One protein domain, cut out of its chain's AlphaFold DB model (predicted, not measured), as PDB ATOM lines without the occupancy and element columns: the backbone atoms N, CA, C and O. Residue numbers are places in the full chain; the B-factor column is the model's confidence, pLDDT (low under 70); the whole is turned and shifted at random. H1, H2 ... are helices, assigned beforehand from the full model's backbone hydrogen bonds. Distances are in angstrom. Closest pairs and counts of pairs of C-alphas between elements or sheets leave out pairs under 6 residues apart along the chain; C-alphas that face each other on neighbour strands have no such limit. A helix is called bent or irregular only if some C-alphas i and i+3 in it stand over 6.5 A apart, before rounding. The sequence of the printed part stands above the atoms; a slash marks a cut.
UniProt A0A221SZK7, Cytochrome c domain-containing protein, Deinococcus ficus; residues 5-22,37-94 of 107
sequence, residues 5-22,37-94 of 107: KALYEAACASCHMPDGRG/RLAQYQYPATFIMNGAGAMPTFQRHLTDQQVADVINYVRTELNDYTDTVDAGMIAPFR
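Overview. This is residues 5 to 22 and 37 to 94 of the 107 residues of the protein "Cytochrome c domain-containing protein" of Deinococcus ficus (UniProt A0A221SZK7). The longest helix, H4, runs through the core of a compact, rounded domain; H1 and H3 cross it at steep angles on different sides, and H5 makes a corner with its first residues. The very short H2 lies at the edge of the body beyond H1, and residues 78 to 86 lead back from the last end of H4 to H5 at its first end. The printed part has 76 residues with five named helices, in the order H1, H2, H3, H4, H5, and no named strand; the class is all helix. It is compact, with a radius of gyration of the C-alphas of 11.3 A and spans of 29 by 28 by 22 A.

Arrangement. H1, residues 5 to 11, touches H4, residues 64 to 77, at a steep tilt of 64 degrees, opposite ways; their closest C-alphas, those of Tyr 8 and Val 70, are 5.9 A apart. H2, residues 13 to 16, and H1 are near each other but meet only through their link. H3, residues 42 to 50, touches H4 at a steep tilt of 46 degrees, opposite ways. Their closest C-alphas are those of Pro 44 and Ile 71, 6.7 A apart, and H4 touches H3 with residues 67 to 71 alone. H4 is the hub, touching three helices. H5, residues 87 to 93, touches residues 64 to 68 of H4 alone and stands about perpendicular to it, at 74 degrees; the closest C-alphas, those of Gln 65 and Ala 87, are 4.5 A apart. H5 also touches H3, at a steep tilt of 62 degrees, the same way, with the C-alphas of Met 49 and Phe 93 closest at 6.5 A. H1 is apart from H3 and H5. In H1 and H4 every O i to N i+4 pair is within hydrogen-bond range; H3 has 4 of 5, H5 has 1 of 3 beside 2 of 4 O i to N i+3 pairs, and H2 is too short for an O i to N i+4 pair.

Along the chain. H1 begins at C-alpha 5, (37.637, -46.588, 0.020), and is 10.0 A long from first to last C-alpha. H2 measures 4.8 A and H3 11.7 A. H4 measures 19.7 A, from C-alpha 64 at (24.474, -37.999, -3.370) to C-alpha 77. H5, 10.4 A, ends at C-alpha 93, (17.040, -41.860, -6.511); it is irregular, but only just: C-alphas 89 and 92 are 6.8 A apart.

Size, cuts and confidence. The two C-alphas farthest apart, those of Arg 21 and Gly 88, are 28.9 A from each other. Residues 23 to 36 are not printed, and C-alphas 22 and 37 are 14.7 A apart across this cut, which falls in the link from H2 to H3. The link from H3 to H4, residues 51 to 63, is long. The mean pLDDT of the printed part is 97.1, and no printed residue is under 70.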
ATOM      1  N   LYS A   5      37.257 -45.351  -0.674       97.25
ATOM      2  CA  LYS A   5      37.637 -46.588   0.020       97.25
ATOM      3  C   LYS A   5      37.279 -46.543   1.505       97.25
ATOM      4  O   LYS A   5      36.649 -47.464   2.010       97.25
ATOM      5  N   ALA A   6      37.634 -45.459   2.197       97.31
ATOM      6  CA  ALA A   6      37.321 -45.309   3.618       97.31
ATOM      7  C   ALA A   6      35.802 -45.281   3.868       97.31
ATOM      8  O   ALA A   6      35.319 -45.810   4.868       97.31
ATOM      9  N   LEU A   7      35.038 -44.694   2.940       97.25
ATOM     10  CA  LEU A   7      33.580 -44.740   2.975       97.25
ATOM     11  C   LEU A   7      33.054 -46.179   2.828       97.25
ATOM     12  O   LEU A   7      32.212 -46.597   3.621       97.25
ATOM     13  N   TYR A   8      33.573 -46.948   1.867       98.44
ATOM     14  CA  TYR A   8      33.221 -48.361   1.698       98.44
ATOM     15  C   TYR A   8      33.533 -49.197   2.948       98.44
ATOM     16  O   TYR A   8      32.684 -49.952   3.423       98.44
ATOM     17  N   GLU A   9      34.735 -49.046   3.506       97.69
ATOM     18  CA  GLU A   9      35.178 -49.787   4.691       97.69
ATOM     19  C   GLU A   9      34.277 -49.522   5.900       97.69
ATOM     20  O   GLU A   9      33.923 -50.446   6.633       97.69
ATOM     21  N   ALA A  10      33.845 -48.277   6.082       96.50
ATOM     22  CA  ALA A  10      33.014 -47.894   7.211       96.50
ATOM     23  C   ALA A  10      31.521 -48.222   7.034       96.50
ATOM     24  O   ALA A  10      30.852 -48.536   8.017       96.50
ATOM     25  N   ALA A  11      30.983 -48.127   5.814       96.69
ATOM     26  CA  ALA A  11      29.541 -48.245   5.572       96.69
ATOM     27  C   ALA A  11      29.107 -49.591   4.967       96.69
ATOM     28  O   ALA A  11      27.943 -49.969   5.097       96.69
ATOM     29  N   CYS A  12      30.003 -50.312   4.288       98.00
ATOM     30  CA  CYS A  12      29.638 -51.458   3.448       98.00
ATOM     31  C   CYS A  12      30.383 -52.747   3.821       98.00
ATOM     32  O   CYS A  12      29.803 -53.837   3.757       98.00
ATOM     33  N   ALA A  13      31.656 -52.641   4.213       97.81
ATOM     34  CA  ALA A  13      32.542 -53.794   4.370       97.81
ATOM     35  C   ALA A  13      32.165 -54.736   5.525       97.81
ATOM     36  O   ALA A  13      32.514 -55.912   5.477       97.81
ATOM     37  N   SER A  14      31.417 -54.277   6.533       95.75
ATOM     38  CA  SER A  14      30.946 -55.142   7.629       95.75
ATOM     39  C   SER A  14      30.050 -56.290   7.147       95.75
ATOM     40  O   SER A  14      30.061 -57.369   7.739       95.75
ATOM     41  N   CYS A  15      29.314 -56.078   6.052       97.31
ATOM     42  CA  CYS A  15      28.443 -57.075   5.429       97.31
ATOM     43  C   CYS A  15      29.047 -57.635   4.135       97.31
ATOM     44  O   CYS A  15      29.018 -58.840   3.896       97.31
ATOM     45  N   HIS A  16      29.597 -56.766   3.282       97.94
ATOM     46  CA  HIS A  16      30.110 -57.160   1.967       97.94
ATOM     47  C   HIS A  16      31.567 -57.632   1.977       97.94
ATOM     48  O   HIS A  16      32.044 -58.086   0.938       97.94
ATOM     49  N   MET A  17      32.218 -57.610   3.145       97.62
ATOM     50  CA  MET A  17      33.647 -57.848   3.368       97.62
ATOM     51  C   MET A  17      34.550 -56.754   2.775       97.62
ATOM     52  O   MET A  17      34.158 -56.103   1.812       97.62
ATOM     53  N   PRO A  18      35.766 -56.531   3.311       97.19
ATOM     54  CA  PRO A  18      36.681 -55.504   2.795       97.19
ATOM     55  C   PRO A  18      37.070 -55.679   1.321       97.19
ATOM     56  O   PRO A  18      37.303 -54.696   0.624       97.19
ATOM     57  N   ASP A  19      37.119 -56.922   0.846       96.88
ATOM     58  CA  ASP A  19      37.420 -57.298  -0.540       96.88
ATOM     59  C   ASP A  19      36.155 -57.495  -1.394       96.88
ATOM     60  O   ASP A  19      36.227 -57.982  -2.520       96.88
ATOM     61  N   GLY A  20      34.972 -57.164  -0.870       98.12
ATOM     62  CA  GLY A  20      33.717 -57.301  -1.597       98.12
ATOM     63  C   GLY A  20      33.293 -58.739  -1.885       98.12
ATOM     64  O   GLY A  20      32.352 -58.929  -2.656       98.12
ATOM     65  N   ARG A  21      33.927 -59.765  -1.304       97.69
ATOM     66  CA  ARG A  21      33.574 -61.169  -1.588       97.69
ATOM     67  C   ARG A  21      32.230 -61.607  -0.996       97.69
ATOM     68  O   ARG A  21      31.740 -62.689  -1.318       97.69
ATOM     69  N   GLY A  22      31.624 -60.784  -0.139       96.56
ATOM     70  CA  GLY A  22      30.419 -61.134   0.604       96.56
ATOM     71  C   GLY A  22      30.662 -62.262   1.612       96.56
ATOM     72  O   GLY A  22      31.795 -62.555   1.994       96.56
ATOM     73  N   ARG A  37      26.460 -57.440 -12.633       97.56
ATOM     74  CA  ARG A  37      25.314 -56.540 -12.435       97.56
ATOM     75  C   ARG A  37      25.758 -55.117 -12.088       97.56
ATOM     76  O   ARG A  37      24.989 -54.185 -12.302       97.56
ATOM     77  N   LEU A  38      26.983 -54.946 -11.585       98.19
ATOM     78  CA  LEU A  38      27.564 -53.643 -11.260       98.19
ATOM     79  C   LEU A  38      28.045 -52.868 -12.494       98.19
ATOM     80  O   LEU A  38      28.382 -51.691 -12.370       98.19
ATOM     81  N   ALA A  39      27.981 -53.467 -13.689       97.50
ATOM     82  CA  ALA A  39      28.188 -52.748 -14.944       97.50
ATOM     83  C   ALA A  39      27.235 -51.552 -15.087       97.50
ATOM     84  O   ALA A  39      27.594 -50.559 -15.705       97.50
ATOM     85  N   GLN A  40      26.030 -51.633 -14.516       97.88
ATOM     86  CA  GLN A  40      25.037 -50.559 -14.534       97.88
ATOM     87  C   GLN A  40      24.974 -49.889 -13.159       97.88
ATOM     88  O   GLN A  40      24.578 -50.531 -12.187       97.88
ATOM     89  N   TYR A  41      25.320 -48.604 -13.058       98.06
ATOM     90  CA  TYR A  41      25.362 -47.895 -11.771       98.06
ATOM     91  C   TYR A  41      24.003 -47.823 -11.053       98.06
ATOM     92  O   TYR A  41      23.946 -47.747  -9.824       98.06
ATOM     93  N   GLN A  42      22.896 -47.888 -11.800       98.38
ATOM     94  CA  GLN A  42      21.548 -47.879 -11.236       98.38
ATOM     95  C   GLN A  42      21.301 -49.105 -10.353       98.38
ATOM     96  O   GLN A  42      20.513 -49.034  -9.406       98.38
ATOM     97  N   TYR A  43      21.973 -50.226 -10.644       98.38
ATOM     98  CA  TYR A  43      21.842 -51.453  -9.870       98.38
ATOM     99  C   TYR A  43      22.256 -51.233  -8.404       98.38
ATOM    100  O   TYR A  43      21.379 -51.342  -7.547       98.38
ATOM    101  N   PRO A  44      23.507 -50.850  -8.068       97.94
ATOM    102  CA  PRO A  44      23.881 -50.561  -6.685       97.94
ATOM    103  C   PRO A  44      23.176 -49.320  -6.119       97.94
ATOM    104  O   PRO A  44      22.784 -49.350  -4.952       97.94
ATOM    105  N   ALA A  45      22.930 -48.273  -6.922       98.38
ATOM    106  CA  ALA A  45      22.208 -47.080  -6.462       98.38
ATOM    107  C   ALA A  45      20.821 -47.427  -5.898       98.38
ATOM    108  O   ALA A  45      20.434 -46.932  -4.840       98.38
ATOM    109  N   THR A  46      20.099 -48.348  -6.542       97.81
ATOM    110  CA  THR A  46      18.776 -48.787  -6.080       97.81
ATOM    111  C   THR A  46      18.827 -49.391  -4.674       97.81
ATOM    112  O   THR A  46      17.971 -49.061  -3.852       97.81
ATOM    113  N   PHE A  47      19.824 -50.227  -4.369       98.19
ATOM    114  CA  PHE A  47      19.956 -50.863  -3.051       98.19
ATOM    115  C   PHE A  47      20.488 -49.911  -1.988       98.19
ATOM    116  O   PHE A  47      19.977 -49.912  -0.874       98.19
ATOM    117  N   ILE A  48      21.469 -49.070  -2.320       97.94
ATOM    118  CA  ILE A  48      21.995 -48.070  -1.380       97.94
ATOM    119  C   ILE A  48      20.877 -47.107  -0.966       97.94
ATOM    120  O   ILE A  48      20.731 -46.774   0.210       97.94
ATOM    121  N   MET A  49      20.035 -46.705  -1.919       97.56
ATOM    122  CA  MET A  49      18.991 -45.722  -1.662       97.56
ATOM    123  C   MET A  49      17.750 -46.336  -1.004       97.56
ATOM    124  O   MET A  49      17.157 -45.714  -0.127       97.56
ATOM    125  N   ASN A  50      17.360 -47.566  -1.347       96.31
ATOM    126  CA  ASN A  50      16.117 -48.157  -0.829       96.31
ATOM    127  C   ASN A  50      16.312 -49.226   0.258       96.31
ATOM    128  O   ASN A  50      15.346 -49.563   0.939       96.31
ATOM    129  N   GLY A  51      17.529 -49.738   0.446       96.31
ATOM    130  CA  GLY A  51      17.780 -50.953   1.219       96.31
ATOM    131  C   GLY A  51      17.253 -52.217   0.521       96.31
ATOM    132  O   GLY A  51      16.565 -52.153  -0.499       96.31
ATOM    133  N   ALA A  52      17.587 -53.386   1.070       95.19
ATOM    134  CA  ALA A  52      17.000 -54.675   0.692       95.19
ATOM    135  C   ALA A  52      17.301 -55.754   1.737       95.19
ATOM    136  O   ALA A  52      18.461 -56.071   2.009       95.19
ATOM    137  N   GLY A  53      16.255 -56.372   2.290       92.94
ATOM    138  CA  GLY A  53      16.413 -57.357   3.359       92.94
ATOM    139  C   GLY A  53      17.166 -56.752   4.548       92.94
ATOM    140  O   GLY A  53      16.714 -55.766   5.119       92.94
ATOM    141  N   ALA A  54      18.321 -57.326   4.893       92.44
ATOM    142  CA  ALA A  54      19.183 -56.832   5.970       92.44
ATOM    143  C   ALA A  54      20.037 -55.604   5.588       92.44
ATOM    144  O   ALA A  54      20.650 -55.004   6.467       92.44
ATOM    145  N   MET A  55      20.114 -55.234   4.304       97.38
ATOM    146  CA  MET A  55      20.824 -54.029   3.876       97.38
ATOM    147  C   MET A  55      19.966 -52.794   4.194       97.38
ATOM    148  O   MET A  55      18.876 -52.673   3.624       97.38
ATOM    149  N   PRO A  56      20.420 -51.879   5.074       96.00
ATOM    150  CA  PRO A  56      19.666 -50.674   5.404       96.00
ATOM    151  C   PRO A  56      19.622 -49.701   4.218       96.00
ATOM    152  O   PRO A  56      20.427 -49.784   3.289       96.00
ATOM    153  N   THR A  57      18.693 -48.746   4.265       96.62
ATOM    154  CA  THR A  57      18.749 -47.567   3.387       96.62
ATOM    155  C   THR A  57      19.804 -46.583   3.887       96.62
ATOM    156  O   THR A  57      19.938 -46.356   5.090       96.62
ATOM    157  N   PHE A  58      20.513 -45.948   2.957       96.50
ATOM    158  CA  PHE A  58      21.502 -44.910   3.241       96.50
ATOM    159  C   PHE A  58      21.042 -43.506   2.838       96.50
ATOM    160  O   PHE A  58      21.796 -42.551   3.017       96.50
ATOM    161  N   GLN A  59      19.799 -43.337   2.363       94.00
ATOM    162  CA  GLN A  59      19.275 -42.041   1.902       94.00
ATOM    163  C   GLN A  59      19.448 -40.915   2.927       94.00
ATOM    164  O   GLN A  59      19.675 -39.775   2.547       94.00
ATOM    165  N   ARG A  60      19.350 -41.199   4.228       93.50
ATOM    166  CA  ARG A  60      19.490 -40.174   5.280       93.50
ATOM    167  C   ARG A  60      20.894 -40.086   5.878       93.50
ATOM    168  O   ARG A  60      21.141 -39.206   6.692       93.50
ATOM    169  N   HIS A  61      21.790 -40.991   5.494       93.75
ATOM    170  CA  HIS A  61      23.126 -41.119   6.078       93.75
ATOM    171  C   HIS A  61      24.229 -40.651   5.131       93.75
ATOM    172  O   HIS A  61      25.258 -40.176   5.601       93.75
ATOM    173  N   LEU A  62      24.008 -40.772   3.818       96.19
ATOM    174  CA  LEU A  62      24.971 -40.413   2.783       96.19
ATOM    175  C   LEU A  62      24.398 -39.343   1.847       96.19
ATOM    176  O   LEU A  62      23.228 -39.395   1.442       96.19
ATOM    177  N   THR A  63      25.241 -38.384   1.470       96.94
ATOM    178  CA  THR A  63      24.952 -37.422   0.398       96.94
ATOM    179  C   THR A  63      24.981 -38.104  -0.971       96.94
ATOM    180  O   THR A  63      25.506 -39.207  -1.112       96.94
ATOM    181  N   ASP A  64      24.434 -37.457  -2.002       97.81
ATOM    182  CA  ASP A  64      24.474 -37.999  -3.370       97.81
ATOM    183  C   ASP A  64      25.907 -38.184  -3.869       97.81
ATOM    184  O   ASP A  64      26.207 -39.194  -4.501       97.81
ATOM    185  N   GLN A  65      26.808 -37.268  -3.501       97.88
ATOM    186  CA  GLN A  65      28.230 -37.399  -3.802       97.88
ATOM    187  C   GLN A  65      28.840 -38.625  -3.118       97.88
ATOM    188  O   GLN A  65      29.511 -39.409  -3.771       97.88
ATOM    189  N   GLN A  66      28.552 -38.856  -1.835       98.25
ATOM    190  CA  GLN A  66      29.075 -40.028  -1.125       98.25
ATOM    191  C   GLN A  66      28.543 -41.345  -1.704       98.25
ATOM    192  O   GLN A  66      29.270 -42.332  -1.789       98.25
ATOM    193  N   VAL A  67      27.280 -41.371  -2.132       98.12
ATOM    194  CA  VAL A  67      26.717 -42.534  -2.826       98.12
ATOM    195  C   VAL A  67      27.402 -42.748  -4.180       98.12
ATOM    196  O   VAL A  67      27.753 -43.882  -4.502       98.12
ATOM    197  N   ALA A  68      27.645 -41.688  -4.953       98.50
ATOM    198  CA  ALA A  68      28.392 -41.781  -6.207       98.50
ATOM    199  C   ALA A  68      29.825 -42.293  -5.975       98.50
ATOM    200  O   ALA A  68      30.263 -43.220  -6.654       98.50
ATOM    201  N   ASP A  69      30.517 -41.771  -4.962       98.44
ATOM    202  CA  ASP A  69      31.883 -42.157  -4.600       98.44
ATOM    203  C   ASP A  69      31.984 -43.650  -4.258       98.44
ATOM    204  O   ASP A  69      32.840 -44.354  -4.797       98.44
ATOM    205  N   VAL A  70      31.094 -44.172  -3.402       98.38
ATOM    206  CA  VAL A  70      31.132 -45.596  -3.025       98.38
ATOM    207  C   VAL A  70      30.738 -46.511  -4.186       98.38
ATOM    208  O   VAL A  70      31.304 -47.595  -4.326       98.38
ATOM    209  N   ILE A  71      29.814 -46.079  -5.056       98.50
ATOM    210  CA  ILE A  71      29.481 -46.816  -6.281       98.50
ATOM    211  C   ILE A  71      30.696 -46.865  -7.204       98.50
ATOM    212  O   ILE A  71      31.022 -47.945  -7.691       98.50
ATOM    213  N   ASN A  72      31.389 -45.744  -7.411       98.50
ATOM    214  CA  ASN A  72      32.597 -45.701  -8.231       98.50
ATOM    215  C   ASN A  72      33.683 -46.616  -7.662       98.50
ATOM    216  O   ASN A  72      34.233 -47.405  -8.422       98.50
ATOM    217  N   TYR A  73      33.941 -46.597  -6.349       98.31
ATOM    218  CA  TYR A  73      34.895 -47.517  -5.711       98.31
ATOM    219  C   TYR A  73      34.535 -48.985  -5.965       98.31
ATOM    220  O   TYR A  73      35.361 -49.764  -6.422       98.31
ATOM    221  N   VAL A  74      33.278 -49.365  -5.726       98.31
ATOM    222  CA  VAL A  74      32.815 -50.740  -5.952       98.31
ATOM    223  C   VAL A  74      32.924 -51.137  -7.428       98.31
ATOM    224  O   VAL A  74      33.300 -52.263  -7.740       98.31
ATOM    225  N   ARG A  75      32.590 -50.236  -8.351       98.38
ATOM    226  CA  ARG A  75      32.604 -50.502  -9.795       98.38
ATOM    227  C   ARG A  75      34.018 -50.595 -10.363       98.38
ATOM    228  O   ARG A  75      34.268 -51.488 -11.160       98.38
ATOM    229  N   THR A  76      34.918 -49.722  -9.929       97.19
ATOM    230  CA  THR A  76      36.309 -49.675 -10.397       97.19
ATOM    231  C   THR A  76      37.148 -50.740  -9.699       97.19
ATOM    232  O   THR A  76      37.501 -51.741 -10.308       97.19
ATOM    233  N   GLU A  77      37.379 -50.586  -8.397       97.06
ATOM    234  CA  GLU A  77      38.340 -51.380  -7.625       97.06
ATOM    235  C   GLU A  77      37.926 -52.849  -7.446       97.06
ATOM    236  O   GLU A  77      38.778 -53.694  -7.184       97.06
ATOM    237  N   LEU A  78      36.629 -53.174  -7.561       97.56
ATOM    238  CA  LEU A  78      36.130 -54.546  -7.373       97.56
ATOM    239  C   LEU A  78      35.598 -55.208  -8.661       97.56
ATOM    240  O   LEU A  78      35.266 -56.397  -8.621       97.56
ATOM    241  N   ASN A  79      35.441 -54.468  -9.773       96.44
ATOM    242  CA  ASN A  79      34.785 -54.967 -10.999       96.44
ATOM    243  C   ASN A  79      35.306 -54.392 -12.337       96.44
ATOM    244  O   ASN A  79      34.742 -54.729 -13.378       96.44
ATOM    245  N   ASP A  80      36.333 -53.536 -12.329       96.81
ATOM    246  CA  ASP A  80      36.995 -52.966 -13.517       96.81
ATOM    247  C   ASP A  80      36.128 -52.065 -14.430       96.81
ATOM    248  O   ASP A  80      36.468 -51.820 -15.590       96.81
ATOM    249  N   TYR A  81      35.016 -51.517 -13.934       97.50
ATOM    250  CA  TYR A  81      34.208 -50.539 -14.676       97.50
ATOM    251  C   TYR A  81      34.702 -49.115 -14.422       97.50
ATOM    252  O   TYR A  81      34.683 -48.649 -13.285       97.50
ATOM    253  N   THR A  82      35.117 -48.412 -15.477       94.44
ATOM    254  CA  THR A  82      35.806 -47.112 -15.371       94.44
ATOM    255  C   THR A  82      34.936 -45.897 -15.682       94.44
ATOM    256  O   THR A  82      35.387 -44.763 -15.513       94.44
ATOM    257  N   ASP A  83      33.711 -46.092 -16.176       95.94
ATOM    258  CA  ASP A  83      32.779 -44.985 -16.363       95.94
ATOM    259  C   ASP A  83      32.340 -44.425 -15.006       95.94
ATOM    260  O   ASP A  83      32.072 -45.156 -14.048       95.94
ATOM    261  N   THR A  84      32.303 -43.101 -14.924       95.31
ATOM    262  CA  THR A  84      32.159 -42.393 -13.655       95.31
ATOM    263  C   THR A  84      30.704 -42.039 -13.391       95.31
ATOM    264  O   THR A  84      29.992 -41.573 -14.277       95.31
ATOM    265  N   VAL A  85      30.281 -42.228 -12.147       98.12
ATOM    266  CA  VAL A  85      29.000 -41.757 -11.615       98.12
ATOM    267  C   VAL A  85      29.242 -40.449 -10.874       98.12
ATOM    268  O   VAL A  85      30.164 -40.371 -10.061       98.12
ATOM    269  N   ASP A  86      28.410 -39.442 -11.114       98.38
ATOM    270  CA  ASP A  86      28.404 -38.197 -10.344       98.38
ATOM    271  C   ASP A  86      27.156 -38.072  -9.449       98.38
ATOM    272  O   ASP A  86      26.206 -38.856  -9.529       98.38
ATOM    273  N   ALA A  87      27.152 -37.068  -8.568       98.06
ATOM    274  CA  ALA A  87      26.034 -36.806  -7.666       98.06
ATOM    275  C   ALA A  87      24.711 -36.507  -8.403       98.06
ATOM    276  O   ALA A  87      23.640 -36.871  -7.915       98.06
ATOM    277  N   GLY A  88      24.765 -35.874  -9.578       98.19
ATOM    278  CA  GLY A  88      23.588 -35.550 -10.385       98.19
ATOM    279  C   GLY A  88      22.891 -36.796 -10.927       98.19
ATOM    280  O   GLY A  88      21.664 -36.831 -10.995       98.19
ATOM    281  N   MET A  89      23.648 -37.853 -11.227       98.50
ATOM    282  CA  MET A  89      23.098 -39.159 -11.605       98.50
ATOM    283  C   MET A  89      22.420 -39.885 -10.433       98.50
ATOM    284  O   MET A  89      21.530 -40.708 -10.651       98.50
ATOM    285  N   ILE A  90      22.815 -39.590  -9.190       98.38
ATOM    286  CA  ILE A  90      22.248 -40.204  -7.979       98.38
ATOM    287  C   ILE A  90      21.037 -39.438  -7.439       98.38
ATOM    288  O   ILE A  90      20.104 -40.064  -6.932       98.38
ATOM    289  N   ALA A  91      21.007 -38.113  -7.581       97.50
ATOM    290  CA  ALA A  91      19.931 -37.268  -7.064       97.50
ATOM    291  C   ALA A  91      18.500 -37.764  -7.398       97.50
ATOM    292  O   ALA A  91      17.657 -37.749  -6.498       97.50
ATOM    293  N   PRO A  92      18.194 -38.301  -8.603       96.56
ATOM    294  CA  PRO A  92      16.865 -38.839  -8.918       96.56
ATOM    295  C   PRO A  92      16.420 -40.030  -8.053       96.56
ATOM    296  O   PRO A  92      15.227 -40.311  -7.962       96.56
ATOM    297  N   PHE A  93      17.349 -40.744  -7.411       95.75
ATOM    298  CA  PHE A  93      17.040 -41.860  -6.511       95.75
ATOM    299  C   PHE A  93      16.682 -41.398  -5.092       95.75
ATOM    300  O   PHE A  93      16.245 -42.208  -4.265       95.75
ATOM    301  N   ARG A  94      16.912 -40.122  -4.760       94.81
ATOM    302  CA  ARG A  94      16.693 -39.582  -3.420       94.81
ATOM    303  C   ARG A  94      15.221 -39.264  -3.220       94.81
ATOM    304  O   ARG A  94      14.638 -38.447  -3.926       94.81
TER     305      ARG A  94